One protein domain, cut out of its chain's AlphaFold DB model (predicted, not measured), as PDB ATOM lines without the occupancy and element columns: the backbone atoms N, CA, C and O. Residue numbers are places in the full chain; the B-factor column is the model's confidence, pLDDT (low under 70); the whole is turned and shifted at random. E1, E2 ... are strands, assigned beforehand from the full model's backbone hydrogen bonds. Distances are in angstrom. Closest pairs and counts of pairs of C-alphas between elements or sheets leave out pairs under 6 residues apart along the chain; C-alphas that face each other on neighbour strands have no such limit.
ATOM      1  N   ALA A 365      21.938  21.898 175.187       91.38
ATOM      2  CA  ALA A 365      22.389  23.129 174.575       91.38
ATOM      3  C   ALA A 365      22.305  23.058 173.048       91.38
ATOM      4  O   ALA A 365      22.344  21.992 172.426       91.38
ATOM      5  N   THR A 366      22.247  24.234 172.423       97.12
ATOM      6  CA  THR A 366      22.691  24.396 171.033       97.12
ATOM      7  C   THR A 366      24.160  24.811 171.033       97.12
ATOM      8  O   THR A 366      24.474  25.941 171.410       97.12
ATOM      9  N   VAL A 367      25.062  23.932 170.596       97.31
ATOM     10  CA  VAL A 367      26.508  24.210 170.587       97.31
ATOM     11  C   VAL A 367      26.979  24.536 169.177       97.31
ATOM     12  O   VAL A 367      26.751  23.776 168.240       97.31
ATOM     13  N   SER A 368      27.658  25.669 169.022       97.69
ATOM     14  CA  SER A 368      28.304  26.074 167.770       97.69
ATOM     15  C   SER A 368      29.816  25.857 167.849       97.69
ATOM     16  O   SER A 368      30.490  26.527 168.628       97.69
ATOM     17  N   LEU A 369      30.375  24.980 167.014       97.75
ATOM     18  CA  LEU A 369      31.825  24.901 166.811       97.75
ATOM     19  C   LEU A 369      32.219  25.704 165.576       97.75
ATOM     20  O   LEU A 369      31.757  25.424 164.471       97.75
ATOM     21  N   CYS A 370      33.080  26.701 165.757       97.25
ATOM     22  CA  CYS A 370      33.509  27.608 164.703       97.25
ATOM     23  C   CYS A 370      34.985  27.423 164.364       97.25
ATOM     24  O   CYS A 370      35.869  27.563 165.206       97.25
ATOM     25  N   LYS A 371      35.258  27.176 163.088       97.31
ATOM     26  CA  LYS A 371      36.584  27.128 162.504       97.31
ATOM     27  C   LYS A 371      37.000  28.459 161.910       97.31
ATOM     28  O   LYS A 371      36.369  28.969 160.982       97.31
ATOM     29  N   ILE A 372      38.128  28.966 162.392       94.62
ATOM     30  CA  ILE A 372      38.742  30.192 161.885       94.62
ATOM     31  C   ILE A 372      40.236  30.010 161.603       94.62
ATOM     32  O   ILE A 372      40.875  29.067 162.089       94.62
ATOM     33  N   ASP A 373      40.778  30.907 160.780       90.31
ATOM     34  CA  ASP A 373      42.214  31.160 160.707       90.31
ATOM     35  C   ASP A 373      42.663  32.160 161.792       90.31
ATOM     36  O   ASP A 373      41.849  32.708 162.541       90.31
ATOM     37  N   ARG A 374      43.971  32.420 161.883       84.31
ATOM     38  CA  ARG A 374      44.537  33.384 162.846       84.31
ATOM     39  C   ARG A 374      44.133  34.842 162.610       84.31
ATOM     40  O   ARG A 374      44.289  35.663 163.507       84.31
ATOM     41  N   ASP A 375      43.624  35.163 161.424       82.62
ATOM     42  CA  ASP A 375      43.086  36.480 161.075       82.62
ATOM     43  C   ASP A 375      41.561  36.557 161.338       82.62
ATOM     44  O   ASP A 375      40.900  37.499 160.885       82.62
ATOM     45  N   GLU A 376      40.998  35.575 162.058       87.38
ATOM     46  CA  GLU A 376      39.569  35.403 162.358       87.38
ATOM     47  C   GLU A 376      38.681  35.237 161.108       87.38
ATOM     48  O   GLU A 376      37.468  35.477 161.152       87.38
ATOM     49  N   ASN A 377      39.247  34.835 159.964       90.81
ATOM     50  CA  ASN A 377      38.434  34.497 158.799       90.81
ATOM     51  C   ASN A 377      37.846  33.088 158.969       90.81
ATOM     52  O   ASN A 377      38.576  32.163 159.320       90.81
ATOM     53  N   PRO A 378      36.551  32.896 158.669       95.56
ATOM     54  CA  PRO A 378      35.915  31.588 158.761       95.56
ATOM     55  C   PRO A 378      36.444  30.611 157.705       95.56
ATOM     56  O   PRO A 378      36.656  31.000 156.550       95.56
ATOM     57  N   LEU A 379      36.605  29.344 158.094       94.81
ATOM     58  CA  LEU A 379      37.074  28.252 157.235       94.81
ATOM     59  C   LEU A 379      35.955  27.226 156.998       94.81
ATOM     60  O   LEU A 379      35.439  26.627 157.944       94.81
ATOM     61  N   ASP A 380      35.582  27.031 155.731       94.50
ATOM     62  CA  ASP A 380      34.526  26.100 155.319       94.50
ATOM     63  C   ASP A 380      35.051  24.675 155.092       94.50
ATOM     64  O   ASP A 380      36.230  24.457 154.813       94.50
ATOM     65  N   GLY A 381      34.166  23.681 155.204       91.62
ATOM     66  CA  GLY A 381      34.495  22.299 154.856       91.62
ATOM     67  C   GLY A 381      35.362  21.558 155.879       91.62
ATOM     68  O   GLY A 381      35.987  20.562 155.523       91.62
ATOM     69  N   TRP A 382      35.426  22.015 157.132       93.38
ATOM     70  CA  TRP A 382      36.231  21.382 158.182       93.38
ATOM     71  C   TRP A 382      35.403  20.462 159.063       93.38
ATOM     72  O   TRP A 382      34.358  20.868 159.559       93.38
ATOM     73  N   MET A 383      35.883  19.237 159.272       94.38
ATOM     74  CA  MET A 383      35.258  18.286 160.187       94.38
ATOM     75  C   MET A 383      35.666  18.614 161.625       94.38
ATOM     76  O   MET A 383      36.836  18.462 161.980       94.38
ATOM     77  N   LEU A 384      34.692  19.035 162.429       96.50
ATOM     78  CA  LEU A 384      34.828  19.298 163.859       96.50
ATOM     79  C   LEU A 384      33.949  18.336 164.656       96.50
ATOM     80  O   LEU A 384      32.903  17.892 164.167       96.50
ATOM     81  N   PHE A 385      34.353  18.037 165.887       96.81
ATOM     82  CA  PHE A 385      33.598  17.160 166.771       96.81
ATOM     83  C   PHE A 385      33.706  17.543 168.249       96.81
ATOM     84  O   PHE A 385      34.680  18.146 168.684       96.81
ATOM     85  N   LEU A 386      32.672  17.171 169.001       97.31
ATOM     86  CA  LEU A 386      32.639  17.117 170.459       97.31
ATOM     87  C   LEU A 386      32.687  15.641 170.851       97.31
ATOM     88  O   LEU A 386      31.759  14.900 170.513       97.31
ATOM     89  N   LYS A 387      33.753  15.213 171.524       95.88
ATOM     90  CA  LYS A 387      33.916  13.851 172.040       95.88
ATOM     91  C   LYS A 387      33.619  13.850 173.542       95.88
ATOM     92  O   LYS A 387      34.295  14.528 174.302       95.88
ATOM     93  N   GLY A 388      32.586  13.120 173.947       91.00
ATOM     94  CA  GLY A 388      32.315  12.794 175.349       91.00
ATOM     95  C   GLY A 388      32.915  11.434 175.714       91.00
ATOM     96  O   GLY A 388      33.904  11.008 175.116       91.00
ATOM     97  N   ASP A 389      32.276  10.729 176.651       85.12
ATOM     98  CA  ASP A 389      32.739   9.423 177.140       85.12
ATOM     99  C   ASP A 389      33.031   8.426 176.013       85.12
ATOM    100  O   ASP A 389      32.207   8.218 175.109       85.12
ATOM    101  N   GLU A 390      34.175   7.753 176.119       89.38
ATOM    102  CA  GLU A 390      34.495   6.606 175.281       89.38
ATOM    103  C   GLU A 390      33.657   5.393 175.698       89.38
ATOM    104  O   GLU A 390      33.438   5.126 176.878       89.38
ATOM    105  N   VAL A 391      33.128   4.692 174.702       86.31
ATOM    106  CA  VAL A 391      32.134   3.629 174.879       86.31
ATOM    107  C   VAL A 391      32.710   2.285 174.463       86.31
ATOM    108  O   VAL A 391      32.449   1.281 175.122       86.31
ATOM    109  N   ASP A 392      33.450   2.255 173.355       95.31
ATOM    110  CA  ASP A 392      34.001   1.034 172.776       95.31
ATOM    111  C   ASP A 392      35.139   1.362 171.799       95.31
ATOM    112  O   ASP A 392      35.170   2.448 171.215       95.31
ATOM    113  N   GLU A 393      36.021   0.401 171.550       94.81
ATOM    114  CA  GLU A 393      37.025   0.468 170.487       94.81
ATOM    115  C   GLU A 393      37.089  -0.884 169.774       94.81
ATOM    116  O   GLU A 393      37.315  -1.929 170.384       94.81
ATOM    117  N   ILE A 394      36.888  -0.866 168.456       93.00
ATOM    118  CA  ILE A 394      36.745  -2.080 167.652       93.00
ATOM    119  C   ILE A 394      37.872  -2.156 166.635       93.00
ATOM    120  O   ILE A 394      38.023  -1.266 165.796       93.00
ATOM    121  N   GLU A 395      38.610  -3.264 166.628       96.75
ATOM    122  CA  GLU A 395      39.428  -3.629 165.473       96.75
ATOM    123  C   GLU A 395      38.583  -4.370 164.437       96.75
ATOM    124  O   GLU A 395      38.051  -5.443 164.704       96.75
ATOM    125  N   VAL A 396      38.497  -3.823 163.228       97.12
ATOM    126  CA  VAL A 396      37.770  -4.383 162.087       97.12
ATOM    127  C   VAL A 396      38.762  -5.124 161.179       97.12
ATOM    128  O   VAL A 396      39.476  -4.484 160.398       97.12
ATOM    129  N   PRO A 397      38.840  -6.467 161.244       95.56
ATOM    130  CA  PRO A 397      39.789  -7.249 160.467       95.56
ATOM    131  C   PRO A 397      39.411  -7.259 158.986       95.56
ATOM    132  O   PRO A 397      38.284  -7.592 158.604       95.56
ATOM    133  N   SER A 398      40.381  -6.944 158.128       95.81
ATOM    134  CA  SER A 398      40.150  -6.837 156.685       95.81
ATOM    135  C   SER A 398      39.939  -8.191 155.997       95.81
ATOM    136  O   SER A 398      39.345  -8.252 154.919       95.81
ATOM    137  N   GLU A 399      40.368  -9.295 156.619       94.62
ATOM    138  CA  GLU A 399      40.162 -10.659 156.117       94.62
ATOM    139  C   GLU A 399      38.792 -11.279 156.464       94.62
ATOM    140  O   GLU A 399      38.522 -12.425 156.080       94.62
ATOM    141  N   ASN A 400      37.925 -10.566 157.196       92.81
ATOM    142  CA  ASN A 400      36.634 -11.084 157.650       92.81
ATOM    143  C   ASN A 400      35.446 -10.390 156.965       92.81
ATOM    144  O   ASN A 400      35.178  -9.208 157.165       92.81
ATOM    145  N   SER A 401      34.657 -11.161 156.218       92.75
ATOM    146  CA  SER A 401      33.466 -10.668 155.521       92.75
ATOM    147  C   SER A 401      32.270 -10.368 156.430       92.75
ATOM    148  O   SER A 401      31.320  -9.715 155.988       92.75
ATOM    149  N   THR A 402      32.282 -10.837 157.683       93.38
ATOM    150  CA  THR A 402      31.208 -10.555 158.649       93.38
ATOM    151  C   THR A 402      31.442  -9.290 159.461       93.38
ATOM    152  O   THR A 402      30.486  -8.807 160.056       93.38
ATOM    153  N   GLY A 403      32.670  -8.768 159.484       93.56
ATOM    154  CA  GLY A 403      33.040  -7.673 160.376       93.56
ATOM    155  C   GLY A 403      33.013  -8.044 161.852       93.56
ATOM    156  O   GLY A 403      32.972  -9.230 162.193       93.56
ATOM    157  N   GLU A 404      32.989  -7.005 162.679       97.25
ATOM    158  CA  GLU A 404      32.908  -7.060 164.138       97.25
ATOM    159  C   GLU A 404      31.762  -6.172 164.638       97.25
ATOM    160  O   GLU A 404      31.431  -5.149 164.031       97.25
ATOM    161  N   ASP A 405      31.136  -6.601 165.728       96.56
ATOM    162  CA  ASP A 405      30.013  -5.909 166.356       96.56
ATOM    163  C   ASP A 405      30.516  -5.070 167.534       96.56
ATOM    164  O   ASP A 405      31.330  -5.544 168.328       96.56
ATOM    165  N   SER A 406      29.987  -3.856 167.678       94.38
ATOM    166  CA  SER A 406      30.179  -3.048 168.884       94.38
ATOM    167  C   SER A 406      29.480  -3.659 170.098       94.38
ATOM    168  O   SER A 406      28.608  -4.532 169.977       94.38
ATOM    169  N   ILE A 407      29.732  -3.110 171.284       85.44
ATOM    170  CA  ILE A 407      28.780  -3.246 172.389       85.44
ATOM    171  C   ILE A 407      27.407  -2.677 171.993       85.44
ATOM    172  O   ILE A 407      27.260  -1.924 171.027       85.44
ATOM    173  N   SER A 408      26.363  -3.031 172.744       89.19
ATOM    174  CA  SER A 408      25.019  -2.525 172.462       89.19
ATOM    175  C   SER A 408      24.944  -1.011 172.681       89.19
ATOM    176  O   SER A 408      25.076  -0.551 173.812       89.19
ATOM    177  N   LEU A 409      24.659  -0.253 171.621       85.94
ATOM    178  CA  LEU A 409      24.448   1.193 171.672       85.94
ATOM    179  C   LEU A 409      22.973   1.515 171.934       85.94
ATOM    180  O   LEU A 409      22.073   0.777 171.516       85.94
ATOM    181  N   THR A 410      22.721   2.622 172.628       84.06
ATOM    182  CA  THR A 410      21.374   3.054 173.022       84.06
ATOM    183  C   THR A 410      20.742   3.902 171.923       84.06
ATOM    184  O   THR A 410      21.367   4.797 171.358       84.06
ATOM    185  N   SER A 411      19.476   3.635 171.613       82.62
ATOM    186  CA  SER A 411      18.727   4.397 170.620       82.62
ATOM    187  C   SER A 411      18.525   5.846 171.046       82.62
ATOM    188  O   SER A 411      18.249   6.123 172.209       82.62
ATOM    189  N   GLY A 412      18.612   6.764 170.083       79.25
ATOM    190  CA  GLY A 412      18.368   8.190 170.307       79.25
ATOM    191  C   GLY A 412      19.539   8.964 170.920       79.25
ATOM    192  O   GLY A 412      19.469  10.187 170.952       79.25
ATOM    193  N   ILE A 413      20.618   8.291 171.329       85.56
ATOM    194  CA  ILE A 413      21.867   8.930 171.761       85.56
ATOM    195  C   ILE A 413      22.764   9.185 170.544       85.56
ATOM    196  O   ILE A 413      22.856   8.340 169.649       85.56
ATOM    197  N   SER A 414      23.417  10.349 170.504       93.81
ATOM    198  CA  SER A 414      24.415  10.668 169.478       93.81
ATOM    199  C   SER A 414      25.782  10.114 169.862       93.81
ATOM    200  O   SER A 414      26.308  10.394 170.940       93.81
ATOM    201  N   TYR A 415      26.362   9.344 168.950       96.25
ATOM    202  CA  TYR A 415      27.715   8.815 169.036       96.25
ATOM    203  C   TYR A 415      28.572   9.398 167.918       96.25
ATOM    204  O   TYR A 415      28.062   9.743 166.849       96.25
ATOM    205  N   ILE A 416      29.882   9.439 168.129       96.62
ATOM    206  CA  ILE A 416      30.872   9.605 167.072       96.62
ATOM    207  C   ILE A 416      31.586   8.280 166.830       96.62
ATOM    208  O   ILE A 416      31.927   7.559 167.767       96.62
ATOM    209  N   PHE A 417      31.817   7.974 165.559       97.44
ATOM    210  CA  PHE A 417      32.693   6.892 165.130       97.44
ATOM    211  C   PHE A 417      33.943   7.511 164.524       97.44
ATOM    212  O   PHE A 417      33.838   8.242 163.537       97.44
ATOM    213  N   ASN A 418      35.098   7.222 165.115       95.31
ATOM    214  CA  ASN A 418      36.408   7.619 164.620       95.31
ATOM    215  C   ASN A 418      37.097   6.400 164.002       95.31
ATOM    216  O   ASN A 418      37.658   5.576 164.720       95.31
ATOM    217  N   ALA A 419      37.023   6.276 162.679       96.00
ATOM    218  CA  ALA A 419      37.688   5.218 161.935       96.00
ATOM    219  C   ALA A 419      39.096   5.666 161.542       96.00
ATOM    220  O   ALA A 419      39.252   6.707 160.900       96.00
ATOM    221  N   PHE A 420      40.118   4.882 161.881       92.38
ATOM    222  CA  PHE A 420      41.495   5.191 161.517       92.38
ATOM    223  C   PHE A 420      42.352   3.962 161.200       92.38
ATOM    224  O   PHE A 420      42.046   2.829 161.576       92.38
ATOM    225  N   GLY A 421      43.454   4.205 160.489       93.06
ATOM    226  CA  GLY A 421      44.436   3.190 160.110       93.06
ATOM    227  C   GLY A 421      44.383   2.802 158.634       93.06
ATOM    228  O   GLY A 421      43.684   3.409 157.824       93.06
ATOM    229  N   THR A 422      45.177   1.792 158.271       96.44
ATOM    230  CA  THR A 422      45.245   1.271 156.901       96.44
ATOM    231  C   THR A 422      45.460  -0.234 156.901       96.44
ATOM    232  O   THR A 422      46.249  -0.737 157.703       96.44
ATOM    233  N   TRP A 423      44.891  -0.926 155.923       96.12
ATOM    234  CA  TRP A 423      45.114  -2.347 155.669       96.12
ATOM    235  C   TRP A 423      45.620  -2.581 154.238       96.12
ATOM    236  O   TRP A 423      45.598  -1.686 153.386       96.12
ATOM    237  N   LEU A 424      46.156  -3.775 153.978       95.69
ATOM    238  CA  LEU A 424      46.727  -4.157 152.689       95.69
ATOM    239  C   LEU A 424      45.795  -5.119 151.951       95.69
ATOM    240  O   LEU A 424      45.514  -6.210 152.433       95.69
ATOM    241  N   ASN A 425      45.406  -4.752 150.735       93.06
ATOM    242  CA  ASN A 425      44.876  -5.672 149.734       93.06
ATOM    243  C   ASN A 425      46.077  -6.238 148.939       93.06
ATOM    244  O   ASN A 425      46.685  -5.510 148.143       93.06
ATOM    245  N   ASP A 426      46.499  -7.487 149.195       84.75
ATOM    246  CA  ASP A 426      47.742  -8.106 148.680       84.75
ATOM    247  C   ASP A 426      47.657  -8.428 147.176       84.75
ATOM    248  O   ASP A 426      47.361  -9.538 146.714       84.75
ATOM    249  N   ARG A 427      47.974  -7.414 146.370       85.75
ATOM    250  CA  ARG A 427      48.041  -7.468 144.904       85.75
ATOM    251  C   ARG A 427      49.287  -6.764 144.376       85.75
ATOM    252  O   ARG A 427      50.042  -6.161 145.110       85.75
ATOM    253  N   GLU A 428      49.515  -6.847 143.061       82.44
ATOM    254  CA  GLU A 428      50.652  -6.182 142.405       82.44
ATOM    255  C   GLU A 428      50.167  -5.115 141.398       82.44
ATOM    256  O   GLU A 428      49.499  -5.474 140.412       82.44
ATOM    257  N   PRO A 429      50.563  -3.836 141.559       84.94
ATOM    258  CA  PRO A 429      51.288  -3.281 142.717       84.94
ATOM    259  C   PRO A 429      50.454  -3.346 144.010       84.94
ATOM    260  O   PRO A 429      49.228  -3.460 143.910       84.94
ATOM    261  N   ASP A 430      51.132  -3.287 145.164       89.50
ATOM    262  CA  ASP A 430      50.522  -3.297 146.503       89.50
ATOM    263  C   ASP A 430      49.439  -2.218 146.593       89.50
ATOM    264  O   ASP A 430      49.645  -1.093 146.122       89.50
ATOM    265  N   ASN A 431      48.288  -2.566 147.169       94.56
ATOM    266  CA  ASN A 431      47.152  -1.663 147.285       94.56
ATOM    267  C   ASN A 431      46.799  -1.444 148.758       94.56
ATOM    268  O   ASN A 431      46.180  -2.300 149.380       94.56
ATOM    269  N   TYR A 432      47.227  -0.307 149.303       95.69
ATOM    270  CA  TYR A 432      46.872   0.103 150.662       95.69
ATOM    271  C   TYR A 432      45.509   0.780 150.656       95.69
ATOM    272  O   TYR A 432      45.201   1.510 149.711       95.69
ATOM    273  N   VAL A 433      44.727   0.528 151.696       96.75
ATOM    274  CA  VAL A 433      43.341   0.977 151.836       96.75
ATOM    275  C   VAL A 433      43.151   1.562 153.235       96.75
ATOM    276  O   VAL A 433      43.676   1.000 154.196       96.75
ATOM    277  N   ASP A 434      42.433   2.675 153.351       96.75
ATOM    278  CA  ASP A 434      41.913   3.201 154.617       96.75
ATOM    279  C   ASP A 434      40.388   2.969 154.714       96.75
ATOM    280  O   ASP A 434      39.894   1.971 154.191       96.75
ATOM    281  N   ALA A 435      39.637   3.813 155.429       95.44
ATOM    282  CA  ALA A 435      38.192   3.636 155.580       95.44
ATOM    283  C   ALA A 435      37.390   3.829 154.274       95.44
ATOM    284  O   ALA A 435      36.281   3.304 154.190       95.44
ATOM    285  N   ASP A 436      37.925   4.553 153.283       94.50
ATOM    286  CA  ASP A 436      37.170   4.998 152.088       94.50
ATOM    287  C   ASP A 436      38.032   5.093 150.810       94.50
ATOM    288  O   ASP A 436      37.568   4.976 149.676       94.50
ATOM    289  N   TYR A 437      39.344   5.276 150.969       96.06
ATOM    290  CA  TYR A 437      40.286   5.479 149.879       96.06
ATOM    291  C   TYR A 437      41.308   4.350 149.798       96.06
ATOM    292  O   TYR A 437      41.708   3.733 150.784       96.06
ATOM    293  N   SER A 438      41.823   4.132 148.590       95.94
ATOM    294  CA  SER A 438      42.963   3.253 148.355       95.94
ATOM    295  C   SER A 438      44.028   3.876 147.451       95.94
ATOM    296  O   SER A 438      43.796   4.845 146.722       95.94
ATOM    297  N   THR A 439      45.230   3.300 147.470       95.44
ATOM    298  CA  THR A 439      46.384   3.745 146.675       95.44
ATOM    299  C   THR A 439      47.157   2.567 146.083       95.44
ATOM    300  O   THR A 439      47.172   1.485 146.658       95.44
ATOM    301  N   GLU A 440      47.828   2.764 144.944       94.69
ATOM    302  CA  GLU A 440      48.771   1.801 144.334       94.69
ATOM    303  C   GLU A 440      50.222   2.327 144.299       94.69
ATOM    304  O   GLU A 440      51.114   1.709 143.708       94.69
ATOM    305  N   ASP A 441      50.465   3.512 144.864       91.31
ATOM    306  CA  ASP A 441      51.726   4.247 144.763       91.31
ATOM    307  C   ASP A 441      52.143   4.893 146.092       91.31
ATOM    308  O   ASP A 441      52.851   5.898 146.104       91.31
ATOM    309  N   ASN A 442      51.767   4.257 147.207       87.56
ATOM    310  CA  ASN A 442      52.107   4.697 148.561       87.56
ATOM    311  C   ASN A 442      51.603   6.126 148.843       87.56
ATOM    312  O   ASN A 442      52.353   6.976 149.326       87.56
ATOM    313  N   TRP A 443      50.331   6.359 148.508       91.56
ATOM    314  CA  TRP A 443      49.578   7.595 148.725       91.56
ATOM    315  C   TRP A 443      50.115   8.817 147.957       91.56
ATOM    316  O   TRP A 443      49.762   9.947 148.277       91.56
ATOM    317  N   GLU A 444      50.924   8.621 146.901       88.62
ATOM    318  CA  GLU A 444      51.203   9.702 145.935       88.62
ATOM    319  C   GLU A 444      49.926  10.088 145.170       88.62
ATOM    320  O   GLU A 444      49.711  11.261 144.850       88.62
ATOM    321  N   THR A 445      49.082   9.097 144.874       91.25
ATOM    322  CA  THR A 445      47.713   9.269 144.408       91.25
ATOM    323  C   THR A 445      46.760   8.330 145.144       91.25
ATOM    324  O   THR A 445      47.093   7.197 145.492       91.25
ATOM    325  N   GLN A 446      45.545   8.820 145.355       93.44
ATOM    326  CA  GLN A 446      44.447   8.122 146.004       93.44
ATOM    327  C   GLN A 446      43.260   7.973 145.051       93.44
ATOM    328  O   GLN A 446      43.064   8.772 144.125       93.44
ATOM    329  N   MET A 447      42.464   6.937 145.276       94.00
ATOM    330  CA  MET A 447      41.189   6.720 144.608       94.00
ATOM    331  C   MET A 447      40.146   6.299 145.639       94.00
ATOM    332  O   MET A 447      40.460   5.508 146.516       94.00
ATOM    333  N   ASP A 448      38.944   6.842 145.506       93.50
ATOM    334  CA  ASP A 448      37.744   6.395 146.218       93.50
ATOM    335  C   ASP A 448      37.413   4.965 145.739       93.50
ATOM    336  O   ASP A 448      37.326   4.700 144.523       93.50
ATOM    337  N   GLY A 449      37.443   4.037 146.691       90.00
ATOM    338  CA  GLY A 449      37.460   2.597 146.487       90.00
ATOM    339  C   GLY A 449      38.567   2.082 145.575       90.00
ATOM    340  O   GLY A 449      39.760   2.242 145.836       90.00
ATOM    341  N   PHE A 450      38.197   1.421 144.466       90.88
ATOM    342  CA  PHE A 450      39.168   0.847 143.528       90.88
ATOM    343  C   PHE A 450      38.806   1.045 142.049       90.88
ATOM    344  O   PHE A 450      37.782   0.582 141.518       90.88
ATOM    345  N   THR A 451      39.740   1.662 141.312       86.94
ATOM    346  CA  THR A 451      39.555   2.045 139.907       86.94
ATOM    347  C   THR A 451      39.112   0.863 139.035       86.94
ATOM    348  O   THR A 451      39.845  -0.091 138.767       86.94
ATOM    349  N   GLY A 452      37.905   0.987 138.475       85.06
ATOM    350  CA  GLY A 452      37.318   0.010 137.557       85.06
ATOM    351  C   GLY A 452      36.368  -1.001 138.204       85.06
ATOM    352  O   GLY A 452      35.799  -1.809 137.459       85.06
ATOM    353  N   TYR A 453      36.165  -0.931 139.522       84.75
ATOM    354  CA  TYR A 453      35.299  -1.838 140.281       84.75
ATOM    355  C   TYR A 453      34.155  -1.134 141.024       84.75
ATOM    356  O   TYR A 453      33.088  -1.740 141.129       84.75
ATOM    357  N   GLY A 454      34.309   0.139 141.384       86.12
ATOM    358  CA  GLY A 454      33.291   0.954 142.055       86.12
ATOM    359  C   GLY A 454      33.953   2.032 142.913       86.12
ATOM    360  O   GLY A 454      35.178   2.026 142.991       86.12
ATOM    361  N   GLU A 455      33.132   2.922 143.463       90.06
ATOM    362  CA  GLU A 455      33.495   3.810 144.585       90.06
ATOM    363  C   GLU A 455      33.327   2.980 145.876       90.06
ATOM    364  O   GLU A 455      34.322   2.646 146.472       90.06
ATOM    365  N   ASP A 456      32.174   2.325 146.070       91.81
ATOM    366  CA  ASP A 456      31.870   1.406 147.193       91.81
ATOM    367  C   ASP A 456      32.848   0.237 147.538       91.81
ATOM    368  O   ASP A 456      32.561  -0.550 148.439       91.81
ATOM    369  N   ILE A 457      33.887  -0.056 146.746       93.25
ATOM    370  CA  ILE A 457      34.736  -1.248 146.960       93.25
ATOM    371  C   ILE A 457      35.918  -0.918 147.871       93.25
ATOM    372  O   ILE A 457      36.686  -0.026 147.555       93.25
ATOM    373  N   LEU A 458      36.171  -1.780 148.856       94.62
ATOM    374  CA  LEU A 458      37.193  -1.675 149.907       94.62
ATOM    375  C   LEU A 458      36.808  -0.745 151.075       94.62
ATOM    376  O   LEU A 458      37.519  -0.736 152.074       94.62
ATOM    377  N   ASP A 459      35.655  -0.080 151.001       95.62
ATOM    378  CA  ASP A 459      35.152   0.829 152.035       95.62
ATOM    379  C   ASP A 459      34.767   0.116 153.333       95.62
ATOM    380  O   ASP A 459      34.299  -1.032 153.345       95.62
ATOM    381  N   LEU A 460      34.854   0.854 154.435       97.00
ATOM    382  CA  LEU A 460      34.292   0.481 155.722       97.00
ATOM    383  C   LEU A 460      32.772   0.722 155.730       97.00
ATOM    384  O   LEU A 460      32.284   1.834 155.540       97.00
ATOM    385  N   GLN A 461      31.997  -0.325 155.981       96.75
ATOM    386  CA  GLN A 461      30.544  -0.272 156.112       96.75
ATOM    387  C   GLN A 461      30.104  -0.184 157.571       96.75
ATOM    388  O   GLN A 461      30.772  -0.713 158.458       96.75
ATOM    389  N   ILE A 462      28.913   0.385 157.770       95.62
ATOM    390  CA  ILE A 462      28.173   0.383 159.038       95.62
ATOM    391  C   ILE A 462      26.844  -0.335 158.798       95.62
ATOM    392  O   ILE A 462      26.089   0.058 157.906       95.62
ATOM    393  N   ASP A 463      26.560  -1.403 159.542       94.06
ATOM    394  CA  ASP A 463      25.356  -2.240 159.392       94.06
ATOM    395  C   ASP A 463      25.094  -2.671 157.937       94.06
ATOM    396  O   ASP A 463      23.985  -2.589 157.391       94.06
ATOM    397  N   GLU A 464      26.164  -3.109 157.268       93.69
ATOM    398  CA  GLU A 464      26.172  -3.491 155.850       93.69
ATOM    399  C   GLU A 464      25.755  -2.369 154.874       93.69
ATOM    400  O   GLU A 464      25.477  -2.642 153.699       93.69
ATOM    401  N   GLN A 465      25.678  -1.118 155.335       93.94
ATOM    402  CA  GLN A 465      25.409   0.055 154.511       93.94
ATOM    403  C   GLN A 465      26.709   0.783 154.177       93.94
ATOM    404  O   GLN A 465      27.588   0.943 155.022       93.94
ATOM    405  N   PHE A 466      26.801   1.258 152.935       93.81
ATOM    406  CA  PHE A 466      27.842   2.197 152.533       93.81
ATOM    407  C   PHE A 466      27.531   3.568 153.122       93.81
ATOM    408  O   PHE A 466      26.403   4.064 152.992       93.81
ATOM    409  N   VAL A 467      28.527   4.149 153.774       92.38
ATOM    410  CA  VAL A 467      28.468   5.483 154.362       92.38
ATOM    411  C   VAL A 467      29.547   6.341 153.719       92.38
ATOM    412  O   VAL A 467      30.549   5.822 153.257       92.38
ATOM    413  N   ASP A 468      29.305   7.643 153.665       90.62
ATOM    414  CA  ASP A 468      30.297   8.612 153.202       90.62
ATOM    415  C   ASP A 468      31.187   8.978 154.396       90.62
ATOM    416  O   ASP A 468      30.698   9.581 155.361       90.62
ATOM    417  N   TRP A 469      32.450   8.548 154.367       91.56
ATOM    418  CA  TRP A 469      33.440   8.851 155.407       91.56
ATOM    419  C   TRP A 469      34.091  10.229 155.228       91.56
ATOM    420  O   TRP A 469      34.768  10.704 156.140       91.56
ATOM    421  N   GLY A 470      33.825  10.915 154.112       88.69
ATOM    422  CA  GLY A 470      34.285  12.270 153.835       88.69
ATOM    423  C   GLY A 470      35.442  12.350 152.837       88.69
ATOM    424  O   GLY A 470      35.781  11.410 152.123       88.69
ATOM    425  N   GLU A 471      36.046  13.537 152.736       89.75
ATOM    426  CA  GLU A 471      37.191  13.739 151.846       89.75
ATOM    427  C   GLU A 471      38.447  13.041 152.384       89.75
ATOM    428  O   GLU A 471      38.668  12.981 153.593       89.75
ATOM    429  N   TYR A 472      39.297  12.563 151.470       90.88
ATOM    430  CA  TYR A 472      40.567  11.918 151.803       90.88
ATOM    431  C   TYR A 472      41.372  12.717 152.833       90.88
ATOM    432  O   TYR A 472      41.741  13.874 152.592       90.88
ATOM    433  N   ASN A 473      41.728  12.054 153.932       89.12
ATOM    434  CA  ASN A 473      42.591  12.604 154.961       89.12
ATOM    435  C   ASN A 473      43.961  11.910 154.949       89.12
ATOM    436  O   ASN A 473      44.057  10.689 155.028       89.12
ATOM    437  N   SER A 474      45.049  12.686 154.905       87.38
ATOM    438  CA  SER A 474      46.411  12.129 154.884       87.38
ATOM    439  C   SER A 474      46.845  11.464 156.196       87.38
ATOM    440  O   SER A 474      47.868  10.787 156.219       87.38
ATOM    441  N   GLY A 475      46.108  11.681 157.285       86.88
ATOM    442  CA  GLY A 475      46.247  10.961 158.549       86.88
ATOM    443  C   GLY A 475      45.460   9.648 158.597       86.88
ATOM    444  O   GLY A 475      45.566   8.945 159.596       86.88
ATOM    445  N   HIS A 476      44.706   9.306 157.542       92.44
ATOM    446  CA  HIS A 476      43.855   8.114 157.472       92.44
ATOM    447  C   HIS A 476      42.903   8.002 158.666       92.44
ATOM    448  O   HIS A 476      42.777   6.929 159.244       92.44
ATOM    449  N   SER A 477      42.288   9.121 159.056       93.25
ATOM    450  CA  SER A 477      41.312   9.211 160.143       93.25
ATOM    451  C   SER A 477      40.068   9.951 159.661       93.25
ATOM    452  O   SER A 477      40.166  10.981 158.987       93.25
ATOM    453  N   TYR A 478      38.910   9.393 159.999       94.31
ATOM    454  CA  TYR A 478      37.603   9.827 159.535       94.31
ATOM    455  C   TYR A 478      36.618   9.769 160.700       94.31
ATOM    456  O   TYR A 478      36.461   8.729 161.339       94.31
ATOM    457  N   VAL A 479      35.936  10.882 160.968       95.31
ATOM    458  CA  VAL A 479      34.978  10.995 162.075       95.31
ATOM    459  C   VAL A 479      33.595  11.300 161.532       95.31
ATOM    460  O   VAL A 479      33.429  12.164 160.671       95.31
ATOM    461  N   ARG A 480      32.578  10.614 162.054       93.62
ATOM    462  CA  ARG A 480      31.175  10.917 161.751       93.62
ATOM    463  C   ARG A 480      30.269  10.681 162.944       93.62
ATOM    464  O   ARG A 480      30.529   9.799 163.756       93.62
ATOM    465  N   SER A 481      29.162  11.415 162.987       94.25
ATOM    466  CA  SER A 481      28.092  11.186 163.951       94.25
ATOM    467  C   SER A 481      27.174  10.031 163.528       94.25
ATOM    468  O   SER A 481      26.941   9.770 162.338       94.25
ATOM    469  N   PHE A 482      26.632   9.326 164.516       94.44
ATOM    470  CA  PHE A 482      25.695   8.226 164.349       94.44
ATOM    471  C   PHE A 482      24.692   8.190 165.505       94.44
ATOM    472  O   PHE A 482      25.077   8.214 166.668       94.44
ATOM    473  N   VAL A 483      23.402   8.094 165.174       92.94
ATOM    474  CA  VAL A 483      22.311   7.955 166.150       92.94
ATOM    475  C   VAL A 483      21.590   6.632 165.869       92.94
ATOM    476  O   VAL A 483      20.982   6.509 164.801       92.94
ATOM    477  N   PRO A 484      21.644   5.635 166.773       87.31
ATOM    478  CA  PRO A 484      20.982   4.354 166.557       87.31
ATOM    479  C   PRO A 484      19.449   4.484 166.547       87.31
ATOM    480  O   PRO A 484      18.841   5.055 167.457       87.31
ATOM    481  N   ASP A 485      18.795   3.875 165.554       83.12
ATOM    482  CA  ASP A 485      17.323   3.821 165.448       83.12
ATOM    483  C   ASP A 485      16.673   2.846 166.458       83.12
ATOM    484  O   ASP A 485      15.453   2.850 166.648       83.12
ATOM    485  N   SER A 486      17.468   1.966 167.073       80.81
ATOM    486  CA  SER A 486      17.044   0.997 168.089       80.81
ATOM    487  C   SER A 486      18.232   0.541 168.930       80.81
ATOM    488  O   SER A 486      19.347   0.523 168.418       80.81
ATOM    489  N   ASN A 487      17.985   0.105 170.170       79.00
ATOM    490  CA  ASN A 487      19.032  -0.466 171.018       79.00
ATOM    491  C   ASN A 487      19.629  -1.716 170.357       79.00
ATOM    492  O   ASN A 487      18.883  -2.611 169.943       79.00
ATOM    493  N   GLY A 488      20.953  -1.788 170.283       86.31
ATOM    494  CA  GLY A 488      21.654  -2.944 169.733       86.31
ATOM    495  C   GLY A 488      23.100  -2.647 169.361       86.31
ATOM    496  O   GLY A 488      23.524  -1.496 169.331       86.31
ATOM    497  N   ALA A 489      23.852  -3.710 169.091       92.31
ATOM    498  CA  ALA A 489      25.193  -3.602 168.535       92.31
ATOM    499  C   ALA A 489      25.147  -3.073 167.093       92.31
ATOM    500  O   ALA A 489      24.210  -3.384 166.352       92.31
ATOM    501  N   VAL A 490      26.173  -2.313 166.716       95.75
ATOM    502  CA  VAL A 490      26.403  -1.809 165.361       95.75
ATOM    503  C   VAL A 490      27.547  -2.600 164.743       95.75
ATOM    504  O   VAL A 490      28.602  -2.756 165.358       95.75
ATOM    505  N   ASN A 491      27.340  -3.112 163.534       97.00
ATOM    506  CA  ASN A 491      28.337  -3.919 162.839       97.00
ATOM    507  C   ASN A 491      29.241  -3.049 161.960       97.00
ATOM    508  O   ASN A 491      28.747  -2.269 161.140       97.00
ATOM    509  N   PHE A 492      30.554  -3.256 162.060       97.81
ATOM    510  CA  PHE A 492      31.559  -2.631 161.204       97.81
ATOM    511  C   PHE A 492      32.297  -3.685 160.388       97.81
ATOM    512  O   PHE A 492      32.816  -4.659 160.933       97.81
ATOM    513  N   ARG A 493      32.385  -3.492 159.068       96.06
ATOM    514  CA  ARG A 493      33.114  -4.416 158.184       96.06
ATOM    515  C   ARG A 493      33.701  -3.718 156.973       96.06
ATOM    516  O   ARG A 493      33.059  -2.835 156.416       96.06
ATOM    517  N   VAL A 494      34.843  -4.187 156.478       96.19
ATOM    518  CA  VAL A 494      35.321  -3.780 155.149       96.19
ATOM    519  C   VAL A 494      34.524  -4.500 154.056       96.19
ATOM    520  O   VAL A 494      34.202  -5.689 154.178       96.19
ATOM    521  N   PHE A 495      34.186  -3.806 152.971       96.25
ATOM    522  CA  PHE A 495      33.462  -4.383 151.841       96.25
ATOM    523  C   PHE A 495      34.407  -4.771 150.706       96.25
ATOM    524  O   PHE A 495      34.891  -3.927 149.963       96.25
ATOM    525  N   ASP A 496      34.578  -6.069 150.472       93.75
ATOM    526  CA  ASP A 496      35.322  -6.574 149.321       93.75
ATOM    527  C   ASP A 496      34.402  -7.384 148.398       93.75
ATOM    528  O   ASP A 496      34.020  -8.538 148.644       93.75
ATOM    529  N   GLY A 497      33.942  -6.735 147.330       92.00
ATOM    530  CA  GLY A 497      32.851  -7.253 146.519       92.00
ATOM    531  C   GLY A 497      32.572  -6.460 145.252       92.00
ATOM    532  O   GLY A 497      33.357  -5.635 144.792       92.00
ATOM    533  N   GLN A 498      31.439  -6.751 144.612       89.38
ATOM    534  CA  GLN A 498      31.031  -6.029 143.408       89.38
ATOM    535  C   GLN A 498      29.512  -5.938 143.270       89.38
ATOM    536  O   GLN A 498      28.810  -6.946 143.310       89.38
ATOM    537  N   ASN A 499      29.008  -4.745 142.936       84.56
ATOM    538  CA  ASN A 499      27.573  -4.437 142.826       84.56
ATOM    539  C   ASN A 499      26.803  -4.616 144.153       84.56
ATOM    540  O   ASN A 499      25.640  -5.018 144.118       84.56
ATOM    541  N   GLY A 500      27.454  -4.354 145.291       83.06
ATOM    542  CA  GLY A 500      26.879  -4.518 146.632       83.06
ATOM    543  C   GLY A 500      26.828  -5.961 147.145       83.06
ATOM    544  O   GLY A 500      26.386  -6.185 148.265       83.06
ATOM    545  N   ASP A 501      27.279  -6.943 146.355       89.06
ATOM    546  CA  ASP A 501      27.418  -8.330 146.802       89.06
ATOM    547  C   ASP A 501      28.871  -8.598 147.230       89.06
ATOM    548  O   ASP A 501      29.799  -8.430 146.428       89.06
ATOM    549  N   VAL A 502      29.045  -9.071 148.466       92.69
ATOM    550  CA  VAL A 502      30.329  -9.493 149.048       92.69
ATOM    551  C   VAL A 502      30.912 -10.682 148.272       92.69
ATOM    552  O   VAL A 502      30.188 -11.605 147.873       92.69
ATOM    553  N   ASN A 503      32.230 -10.697 148.066       91.56
ATOM    554  CA  ASN A 503      32.945 -11.817 147.465       91.56
ATOM    555  C   ASN A 503      33.930 -12.452 148.451       91.56
ATOM    556  O   ASN A 503      35.113 -12.149 148.458       91.56
ATOM    557  N   GLU A 504      33.451 -13.461 149.177       91.44
ATOM    558  CA  GLU A 504      34.206 -14.261 150.162       91.44
ATOM    559  C   GLU A 504      35.589 -14.758 149.712       91.44
ATOM    560  O   GLU A 504      36.429 -15.108 150.531       91.44
ATOM    561  N   SER A 505      35.834 -14.884 148.402       90.00
ATOM    562  CA  SER A 505      37.133 -15.348 147.904       90.00
ATOM    563  C   SER A 505      38.197 -14.257 147.773       90.00
ATOM    564  O   SER A 505      39.324 -14.616 147.440       90.00
ATOM    565  N   TRP A 506      37.833 -12.987 147.972       92.06
ATOM    566  CA  TRP A 506      38.713 -11.812 147.877       92.06
ATOM    567  C   TRP A 506      39.208 -11.332 149.253       92.06
ATOM    568  O   TRP A 506      40.302 -10.822 149.370       92.06
ATOM    569  N   TYR A 507      38.513 -11.685 150.334       93.75
ATOM    570  CA  TYR A 507      39.000 -11.420 151.695       93.75
ATOM    571  C   TYR A 507      40.285 -12.187 152.061       93.75
ATOM    572  O   TYR A 507      40.963 -11.866 153.027       93.75
ATOM    573  N   GLY A 508      40.620 -13.249 151.318       90.06
ATOM    574  CA  GLY A 508      41.753 -14.121 151.637       90.06
ATOM    575  C   GLY A 508      43.128 -13.562 151.262       90.06
ATOM    576  O   GLY A 508      44.129 -14.200 151.598       90.06
ATOM    577  N   ASP A 509      43.172 -12.455 150.523       89.12
ATOM    578  CA  ASP A 509      44.366 -11.676 150.185       89.12
ATOM    579  C   ASP A 509      44.454 -10.353 150.957       89.12
ATOM    580  O   ASP A 509      45.359  -9.566 150.708       89.12
ATOM    581  N   ASN A 510      43.587 -10.130 151.944       95.12
ATOM    582  CA  ASN A 510      43.673  -8.952 152.800       95.12
ATOM    583  C   ASN A 510      44.596  -9.225 154.005       95.12
ATOM    584  O   ASN A 510      44.652 -10.349 154.514       95.12
ATOM    585  N   GLU A 511      45.344  -8.212 154.442       95.12
ATOM    586  CA  GLU A 511      46.218  -8.255 155.618       95.12
ATOM    587  C   GLU A 511      46.081  -6.956 156.430       95.12
ATOM    588  O   GLU A 511      46.342  -5.863 155.924       95.12
ATOM    589  N   GLY A 512      45.716  -7.084 157.710       95.06
ATOM    590  CA  GLY A 512      45.586  -5.971 158.657       95.06
ATOM    591  C   GLY A 512      44.137  -5.652 159.029       95.06
ATOM    592  O   GLY A 512      43.206  -6.366 158.653       95.06
ATOM    593  N   SER A 513      43.950  -4.569 159.771       95.50
ATOM    594  CA  SER A 513      42.662  -4.113 160.297       95.50
ATOM    595  C   SER A 513      42.549  -2.589 160.210       95.50
ATOM    596  O   SER A 513      43.540  -1.887 159.989       95.50
ATOM    597  N   LEU A 514      41.323  -2.087 160.347       96.56
ATOM    598  CA  LEU A 514      41.047  -0.697 160.719       96.56
ATOM    599  C   LEU A 514      40.623  -0.660 162.185       96.56
ATOM    600  O   LEU A 514      40.044  -1.630 162.665       96.56
ATOM    601  N   THR A 515      40.842   0.458 162.865       96.94
ATOM    602  CA  THR A 515      40.312   0.682 164.214       96.94
ATOM    603  C   THR A 515      39.152   1.662 164.141       96.94
ATOM    604  O   THR A 515      39.216   2.647 163.405       96.94
ATOM    605  N   VAL A 516      38.083   1.393 164.887       97.62
ATOM    606  CA  VAL A 516      36.943   2.294 165.052       97.62
ATOM    607  C   VAL A 516      36.767   2.588 166.534       97.62
ATOM    608  O   VAL A 516      36.292   1.736 167.282       97.62
ATOM    609  N   GLY A 517      37.128   3.801 166.945       95.94
ATOM    610  CA  GLY A 517      36.797   4.321 168.269       95.94
ATOM    611  C   GLY A 517      35.349   4.806 168.302       95.94
ATOM    612  O   GLY A 517      34.899   5.494 167.377       95.94
ATOM    613  N   ILE A 518      34.618   4.457 169.355       96.94
ATOM    614  CA  ILE A 518      33.218   4.822 169.563       96.94
ATOM    615  C   ILE A 518      33.108   5.609 170.860       96.94
ATOM    616  O   ILE A 518      33.425   5.109 171.934       96.94
ATOM    617  N   ALA A 519      32.599   6.833 170.768       94.12
ATOM    618  CA  ALA A 519      32.344   7.687 171.921       94.12
ATOM    619  C   ALA A 519      30.971   8.348 171.797       94.12
ATOM    620  O   ALA A 519      30.451   8.503 170.688       94.12
ATOM    621  N   LYS A 520      30.369   8.763 172.914       94.19
ATOM    622  CA  LYS A 520      29.242   9.705 172.854       94.19
ATOM    623  C   LYS A 520      29.742  11.011 172.247       94.19
ATOM    624  O   LYS A 520      30.872  11.418 172.503       94.19
ATOM    625  N   GLY A 521      28.921  11.680 171.450       95.56
ATOM    626  CA  GLY A 521      29.326  12.972 170.917       95.56
ATOM    627  C   GLY A 521      28.666  13.371 169.618       95.56
ATOM    628  O   GLY A 521      27.749  12.724 169.106       95.56
ATOM    629  N   PHE A 522      29.190  14.454 169.060       97.38
ATOM    630  CA  PHE A 522      28.656  15.118 167.883       97.38
ATOM    631  C   PHE A 522      29.786  15.418 166.914       97.38
ATOM    632  O   PHE A 522      30.874  15.798 167.322       97.38
ATOM    633  N   ALA A 523      29.533  15.258 165.621       96.25
ATOM    634  CA  ALA A 523      30.505  15.563 164.582       96.25
ATOM    635  C   ALA A 523      29.801  16.122 163.353       96.25
ATOM    636  O   ALA A 523      28.697  15.679 163.001       96.25
ATOM    637  N   GLY A 524      30.446  17.076 162.689       94.38
ATOM    638  CA  GLY A 524      29.922  17.693 161.482       94.38
ATOM    639  C   GLY A 524      30.929  18.593 160.780       94.38
ATOM    640  O   GLY A 524      32.012  18.877 161.285       94.38
ATOM    641  N   VAL A 525      30.550  19.025 159.579       94.25
ATOM    642  CA  VAL A 525      31.409  19.810 158.688       94.25
ATOM    643  C   VAL A 525      30.970  21.270 158.692       94.25
ATOM    644  O   VAL A 525      29.782  21.546 158.511       94.25
ATOM    645  N   THR A 526      31.913  22.197 158.862       96.12
ATOM    646  CA  THR A 526      31.632  23.639 158.878       96.12
ATOM    647  C   THR A 526      31.056  24.150 157.556       96.12
ATOM    648  O   THR A 526      31.426  23.704 156.464       96.12
ATOM    649  N   ASP A 527      30.138  25.113 157.653       94.75
ATOM    650  CA  ASP A 527      29.513  25.772 156.505       94.75
ATOM    651  C   ASP A 527      30.342  26.953 155.952       94.75
ATOM    652  O   ASP A 527      31.494  27.161 156.329       94.75
ATOM    653  N   ASP A 528      29.768  27.754 155.041       92.69
ATOM    654  CA  ASP A 528      30.444  28.931 154.466       92.69
ATOM    655  C   ASP A 528      30.658  30.079 155.470       92.69
ATOM    656  O   ASP A 528      31.396  31.027 155.183       92.69
ATOM    657  N   GLY A 529      30.006  30.010 156.633       92.62
ATOM    658  CA  GLY A 529      30.244  30.848 157.801       92.62
ATOM    659  C   GLY A 529      31.334  30.308 158.724       92.62
ATOM    660  O   GLY A 529      31.668  30.986 159.692       92.62
ATOM    661  N   GLY A 530      31.907  29.143 158.408       96.00
ATOM    662  CA  GLY A 530      32.971  28.498 159.162       96.00
ATOM    663  C   GLY A 530      32.499  27.840 160.446       96.00
ATOM    664  O   GLY A 530      33.341  27.492 161.252       96.00
ATOM    665  N   CYS A 531      31.198  27.646 160.663       96.94
ATOM    666  CA  CYS A 531      30.702  27.019 161.887       96.94
ATOM    667  C   CYS A 531      29.832  25.795 161.586       96.94
ATOM    668  O   CYS A 531      29.288  25.646 160.491       96.94
ATOM    669  N   ILE A 532      29.705  24.917 162.576       96.75
ATOM    670  CA  ILE A 532      28.731  23.829 162.628       96.75
ATOM    671  C   ILE A 532      27.928  23.952 163.925       96.75
ATOM    672  O   ILE A 532      28.498  24.200 164.985       96.75
ATOM    673  N   GLU A 533      26.606  23.807 163.827       96.88
ATOM    674  CA  GLU A 533      25.693  23.815 164.974       96.88
ATOM    675  C   GLU A 533      25.246  22.383 165.290       96.88
ATOM    676  O   GLU A 533      24.789  21.654 164.404       96.88
ATOM    677  N   PHE A 534      25.354  22.004 166.560       96.44
ATOM    678  CA  PHE A 534      24.810  20.778 167.125       96.44
ATOM    679  C   PHE A 534      23.609  21.136 168.003       96.44
ATOM    680  O   PHE A 534      23.714  21.964 168.907       96.44
ATOM    681  N   GLU A 535      22.458  20.541 167.698       93.44
ATOM    682  CA  GLU A 535      21.244  20.657 168.510       93.44
ATOM    683  C   GLU A 535      21.184  19.495 169.506       93.44
ATOM    684  O   GLU A 535      21.748  18.429 169.253       93.44
ATOM    685  N   ASP A 536      20.459  19.704 170.605       90.38
ATOM    686  CA  ASP A 536      20.202  18.691 171.628       90.38
ATOM    687  C   ASP A 536      21.492  18.094 172.247       90.38
ATOM    688  O   ASP A 536      21.550  16.900 172.531       90.38
ATOM    689  N   VAL A 537      22.536  18.917 172.445       93.19
ATOM    690  CA  VAL A 537      23.802  18.503 173.088       93.19
ATOM    691  C   VAL A 537      23.620  18.482 174.605       93.19
ATOM    692  O   VAL A 537      23.403  19.554 175.162       93.19
ATOM    693  N   PRO A 538      23.715  17.331 175.294       88.31
ATOM    694  CA  PRO A 538      23.595  17.288 176.750       88.31
ATOM    695  C   PRO A 538      24.647  18.157 177.434       88.31
ATOM    696  O   PRO A 538      25.789  18.210 176.977       88.31
ATOM    697  N   TYR A 539      24.283  18.810 178.530       87.56
ATOM    698  CA  TYR A 539      25.236  19.530 179.370       87.56
ATOM    699  C   TYR A 539      26.299  18.569 179.915       87.56
ATOM    700  O   TYR A 539      26.006  17.412 180.225       87.56
ATOM    701  N   GLY A 540      27.533  19.047 180.034       87.25
ATOM    702  CA  GLY A 540      28.673  18.241 180.467       87.25
ATOM    703  C   GLY A 540      29.983  18.650 179.807       87.25
ATOM    704  O   GLY A 540      30.032  19.598 179.023       87.25
ATOM    705  N   ASP A 541      31.043  17.920 180.136       92.12
ATOM    706  CA  ASP A 541      32.378  18.157 179.595       92.12
ATOM    707  C   ASP A 541      32.591  17.377 178.291       92.12
ATOM    708  O   ASP A 541      32.281  16.188 178.195       92.12
ATOM    709  N   TYR A 542      33.149  18.048 177.285       94.00
ATOM    710  CA  TYR A 542      33.455  17.478 175.975       94.00
ATOM    711  C   TYR A 542      34.857  17.874 175.529       94.00
ATOM    712  O   TYR A 542      35.258  19.030 175.642       94.00
ATOM    713  N   GLU A 543      35.590  16.939 174.939       95.56
ATOM    714  CA  GLU A 543      36.817  17.230 174.204       95.56
ATOM    715  C   GLU A 543      36.460  17.799 172.824       95.56
ATOM    716  O   GLU A 543      35.749  17.165 172.032       95.56
ATOM    717  N   VAL A 544      36.947  19.005 172.523       97.00
ATOM    718  CA  VAL A 544      36.815  19.591 171.186       97.00
ATOM    719  C   VAL A 544      37.892  19.009 170.282       97.00
ATOM    720  O   VAL A 544      39.082  19.103 170.567       97.00
ATOM    721  N   GLY A 545      37.480  18.446 169.151       94.38
ATOM    722  CA  GLY A 545      38.387  17.833 168.193       94.38
ATOM    723  C   GLY A 545      38.160  18.278 166.753       94.38
ATOM    724  O   GLY A 545      37.110  18.809 166.380       94.38
ATOM    725  N   GLU A 546      39.168  18.027 165.916       94.94
ATOM    726  CA  GLU A 546      39.114  18.274 164.479       94.94
ATOM    727  C   GLU A 546      39.834  17.195 163.667       94.94
ATOM    728  O   GLU A 546      40.785  16.568 164.134       94.94
ATOM    729  N   ILE A 547      39.433  17.038 162.404       91.06
ATOM    730  CA  ILE A 547      40.234  16.330 161.400       91.06
ATOM    731  C   ILE A 547      41.010  17.366 160.586       91.06
ATOM    732  O   ILE A 547      40.474  18.001 159.674       91.06
ATOM    733  N   ASN A 548      42.287  17.545 160.936       86.12
ATOM    734  CA  ASN A 548      43.146  18.556 160.326       86.12
ATOM    735  C   ASN A 548      43.347  18.306 158.817       86.12
ATOM    736  O   ASN A 548      43.561  17.171 158.373       86.12
ATOM    737  N   GLN A 549      43.311  19.377 158.023       85.81
ATOM    738  CA  GLN A 549      43.471  19.313 156.570       85.81
ATOM    739  C   GLN A 549      44.939  19.428 156.141       85.81
ATOM    740  O   GLN A 549      45.759  20.089 156.776       85.81
ATOM    741  N   SER A 550      45.282  18.812 155.005       81.06
ATOM    742  CA  SER A 550      46.633  18.907 154.444       81.06
ATOM    743  C   SER A 550      47.009  20.361 154.138       81.06
ATOM    744  O   SER A 550      46.250  21.085 153.491       81.06
ATOM    745  N   GLY A 551      48.196  20.781 154.579       81.75
ATOM    746  CA  GLY A 551      48.660  22.162 154.437       81.75
ATOM    747  C   GLY A 551      48.153  23.111 155.524       81.75
ATOM    748  O   GLY A 551      48.428  24.300 155.431       81.75
ATOM    749  N   TRP A 552      47.471  22.604 156.550       88.06
ATOM    750  CA  TRP A 552      47.072  23.362 157.732       88.06
ATOM    751  C   TRP A 552      47.632  22.720 158.999       88.06
ATOM    752  O   TRP A 552      47.982  21.539 159.013       88.06
ATOM    753  N   GLU A 553      47.706  23.492 160.074       87.00
ATOM    754  CA  GLU A 553      47.997  22.974 161.412       87.00
ATOM    755  C   GLU A 553      47.137  23.656 162.476       87.00
ATOM    756  O   GLU A 553      46.781  24.832 162.333       87.00
ATOM    757  N   ASN A 554      46.818  22.912 163.535       90.50
ATOM    758  CA  ASN A 554      46.100  23.441 164.685       90.50
ATOM    759  C   ASN A 554      46.963  24.434 165.467       90.50
ATOM    760  O   ASN A 554      48.160  24.217 165.641       90.50
ATOM    761  N   VAL A 555      46.337  25.513 165.932       87.44
ATOM    762  CA  VAL A 555      46.956  26.544 166.772       87.44
ATOM    763  C   VAL A 555      46.335  26.546 168.168       87.44
ATOM    764  O   VAL A 555      47.071  26.649 169.148       87.44
ATOM    765  N   SER A 556      45.004  26.462 168.274       89.62
ATOM    766  CA  SER A 556      44.291  26.426 169.557       89.62
ATOM    767  C   SER A 556      42.852  25.910 169.428       89.62
ATOM    768  O   SER A 556      42.314  25.786 168.321       89.62
ATOM    769  N   GLY A 557      42.215  25.658 170.578       88.25
ATOM    770  CA  GLY A 557      40.789  25.335 170.678       88.25
ATOM    771  C   GLY A 557      40.459  23.843 170.692       88.25
ATOM    772  O   GLY A 557      39.293  23.507 170.528       88.25
ATOM    773  N   LEU A 558      41.454  22.966 170.878       92.06
ATOM    774  CA  LEU A 558      41.273  21.511 171.028       92.06
ATOM    775  C   LEU A 558      41.334  21.064 172.499       92.06
ATOM    776  O   LEU A 558      41.909  20.030 172.824       92.06
ATOM    777  N   ASP A 559      40.802  21.892 173.395       88.62
ATOM    778  CA  ASP A 559      40.772  21.627 174.833       88.62
ATOM    779  C   ASP A 559      39.426  21.002 175.246       88.62
ATOM    780  O   ASP A 559      38.467  20.958 174.468       88.62
ATOM    781  N   VAL A 560      39.343  20.540 176.497       91.12
ATOM    782  CA  VAL A 560      38.064  20.161 177.111       91.12
ATOM    783  C   VAL A 560      37.250  21.422 177.391       91.12
ATOM    784  O   VAL A 560      37.758  22.387 177.969       91.12
ATOM    785  N   VAL A 561      35.983  21.408 176.989       90.94
ATOM    786  CA  VAL A 561      35.014  22.482 177.219       90.94
ATOM    787  C   VAL A 561      33.829  21.959 178.016       90.94
ATOM    788  O   VAL A 561      33.382  20.835 177.796       90.94
ATOM    789  N   THR A 562      33.305  22.786 178.912       93.44
ATOM    790  CA  THR A 562      32.078  22.499 179.661       93.44
ATOM    791  C   THR A 562      30.907  23.159 178.949       93.44
ATOM    792  O   THR A 562      30.968  24.352 178.672       93.44
ATOM    793  N   VAL A 563      29.867  22.382 178.648       91.00
ATOM    794  CA  VAL A 563      28.579  22.860 178.139       91.00
ATOM    795  C   VAL A 563      27.621  22.974 179.323       91.00
ATOM    796  O   VAL A 563      27.211  21.952 179.877       91.00
ATOM    797  N   ASP A 564      27.280  24.193 179.724       92.69
ATOM    798  CA  ASP A 564      26.429  24.509 180.876       92.69
ATOM    799  C   ASP A 564      25.389  25.623 180.620       92.69
ATOM    800  O   ASP A 564      24.596  25.955 181.510       92.69
ATOM    801  N   ASP A 565      25.322  26.152 179.393       93.00
ATOM    802  CA  ASP A 565      24.361  27.170 178.962       93.00
ATOM    803  C   ASP A 565      23.456  26.706 177.796       93.00
ATOM    804  O   ASP A 565      23.809  25.869 176.968       93.00
ATOM    805  N   GLU A 566      22.271  27.329 177.655       87.88
ATOM    806  CA  GLU A 566      21.270  26.958 176.625       87.88
ATOM    807  C   GLU A 566      21.801  27.085 175.180       87.88
ATOM    808  O   GLU A 566      21.262  26.498 174.232       87.88
ATOM    809  N   SER A 567      22.852  27.887 174.998       93.94
ATOM    810  CA  SER A 567      23.567  28.034 173.739       93.94
ATOM    811  C   SER A 567      25.009  28.458 173.970       93.94
ATOM    812  O   SER A 567      25.240  29.480 174.622       93.94
ATOM    813  N   GLU A 568      25.947  27.775 173.323       94.56
ATOM    814  CA  GLU A 568      27.377  28.044 173.469       94.56
ATOM    815  C   GLU A 568      28.116  28.082 172.133       94.56
ATOM    816  O   GLU A 568      27.623  27.629 171.096       94.56
ATOM    817  N   THR A 569      29.294  28.705 172.122       96.62
ATOM    818  CA  THR A 569      30.129  28.812 170.922       96.62
ATOM    819  C   THR A 569      31.601  28.678 171.269       96.62
ATOM    820  O   THR A 569      32.138  29.507 172.002       96.62
ATOM    821  N   PHE A 570      32.261  27.702 170.651       96.56
ATOM    822  CA  PHE A 570      33.697  27.468 170.788       96.56
ATOM    823  C   PHE A 570      34.407  27.686 169.453       96.56
ATOM    824  O   PHE A 570      33.823  27.495 168.383       96.56
ATOM    825  N   TYR A 571      35.671  28.103 169.512       95.50
ATOM    826  CA  TYR A 571      36.470  28.422 168.333       95.50
ATOM    827  C   TYR A 571      37.698  27.523 168.254       95.50
ATOM    828  O   TYR A 571      38.482  27.472 169.196       95.50
ATOM    829  N   VAL A 572      37.888  26.887 167.100       96.38
ATOM    830  CA  VAL A 572      39.099  26.138 166.759       96.38
ATOM    831  C   VAL A 572      39.883  26.939 165.723       96.38
ATOM    832  O   VAL A 572      39.355  27.320 164.666       96.38
ATOM    833  N   VAL A 573      41.152  27.213 166.018       94.44
ATOM    834  CA  VAL A 573      42.006  28.113 165.232       94.44
ATOM    835  C   VAL A 573      43.123  27.319 164.579       94.44
ATOM    836  O   VAL A 573      43.868  26.630 165.268       94.44
ATOM    837  N   ASN A 574      43.288  27.458 163.258       91.31
ATOM    838  CA  ASN A 574      44.412  26.849 162.532       91.31
ATOM    839  C   ASN A 574      45.151  27.884 161.697       91.31
ATOM    840  O   ASN A 574      44.609  28.938 161.358       91.31
ATOM    841  N   ARG A 575      46.382  27.551 161.309       86.50
ATOM    842  CA  ARG A 575      47.158  28.337 160.345       86.50
ATOM    843  C   ARG A 575      47.389  27.577 159.042       86.50
ATOM    844  O   ARG A 575      47.518  26.355 159.039       86.50
ATOM    845  N   ASP A 576      47.448  28.336 157.953       87.88
ATOM    846  CA  ASP A 576      47.756  27.859 156.603       87.88
ATOM    847  C   ASP A 576      49.280  27.795 156.420       87.88
ATOM    848  O   ASP A 576      49.971  28.814 156.471       87.88
ATOM    849  N   LEU A 577      49.814  26.599 156.184       83.44
ATOM    850  CA  LEU A 577      51.242  26.346 155.975       83.44
ATOM    851  C   LEU A 577      51.713  26.691 154.555       83.44
ATOM    852  O   LEU A 577      52.897  26.584 154.245       83.44
TER     853      LEU A 577
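Overview. This is residues 365 to 577 of the 1218 residues of an uncharacterized protein of Candidatus Harrisonbacteria bacterium CG10_big_fil_rev_8_21_14_0_10_44_23 (UniProt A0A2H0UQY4). Two lobes built of strands are joined by two long strands, E2 and E10, which run side by side, bend sharply and reach into both lobes. One lobe is a small sandwich, its two sheets partly face to face with strands crossed: the curled sheet E11 E1 E15 E13 on one side, E12, E14 and the adjoining parts of E2 and E10 on the other; the second lobe holds the rest of E2 and E10, E3 and E8, the small pair E7 and E9, the meander E4 E5 E6 and long loops. The printed part has 213 residues with no named helix and fifteen named strands, E1 to E15 in that order; the class is all strand, though 99 residues, under half, are in named elements. The largest sheet runs E8 E3 E10 E2 E12 E14, all antiparallel, and the four-strand sheet is mixed. The whole is compact, with a radius of gyration of the C-alphas of 18.1 A, and only just flat, spanning 54 by 43 by 24 A.

Along the chain. The largest sheet holds E8, residues 477 to 482; E3, residues 415 to 420; E10, residues 513 to 525, 26.5 A long; E2, residues 383 to 397, 25.9 A long; E12, residues 540 to 546, 19.1 A long; and E14, residues 560 to 563. C-alpha 397, where E2 ends, is at (39.789, -7.249, 160.467). E2 bends by 114 degrees at residue 386, and E10 by 106 degrees at residue 521. The second sheet holds E11, residues 531 to 538, 19.1 A long; E1, residues 365 to 373, 25.5 A; E15, residues 567 to 576, 29.6 A; and E13, residues 552 to 556. E1 begins at C-alpha 365 (22.389, 23.129, 174.575), and E15 ends at C-alpha 576 (47.756, 27.859, 156.603). The short strands are E4, residues 423 to 425; E5, residues 431 to 433; E6, residues 437 to 439; E7, residues 460 to 462; and E9, residues 491 to 494.

Arrangement. In the largest sheet, strongly twisted, E10 and E2 are antiparallel, with N 386 and O 522 2.8 A apart and N 394 and O 516 2.9 A apart, within hydrogen-bond range. E3 pairs with E10 through N 418 and O 517, 2.9 A, and edge strand E8 with E3 through N 417 and O 480, 2.9 A. E12 pairs with E2 through N 387 and O 543, 2.8 A, and with edge strand E14 through N 542 and O 561, 2.8 A. This is a folded sheet, bent back into two leaves that face each other, E8 and E3 facing E2, E12 and E14, with E10 as the hinge. It forms a sandwich, two sheets face to face, with E11 E1 E15 E13, their strands at 57 degrees; the closest C-alphas of E10 and E11, Val 525 and Ile 532, are 6.2 A apart. In that curled sheet E1 and E15 are parallel, with N 370 and O 570 2.8 A apart; E11 is antiparallel to E1, N 367 and O 534 2.9 A apart, and E13 to E15, N 555 and O 573 2.8 A apart. E3 runs on into E4 at 58 degrees, and E4, E5 and E6 form a meander, each the antiparallel neighbour of the one before, with N 433 and O 423, and N 439 and O 432, both 2.9 A apart. E7 and E9 are antiparallel, N 461 and O 493 2.8 A apart; the closest C-alphas of E2 and E9, Val 396 and Arg 493, are 6.1 A apart.

Size, cuts and confidence. The C-alphas farthest apart, of Glu 428 and Asp 565, are 56.0 A apart. The printed part has no cut. The long links are E2 to E3, E6 to E7, E7 to E8 and E9 to E10. The mean pLDDT of the printed part is 92.2, and no printed residue is under 70.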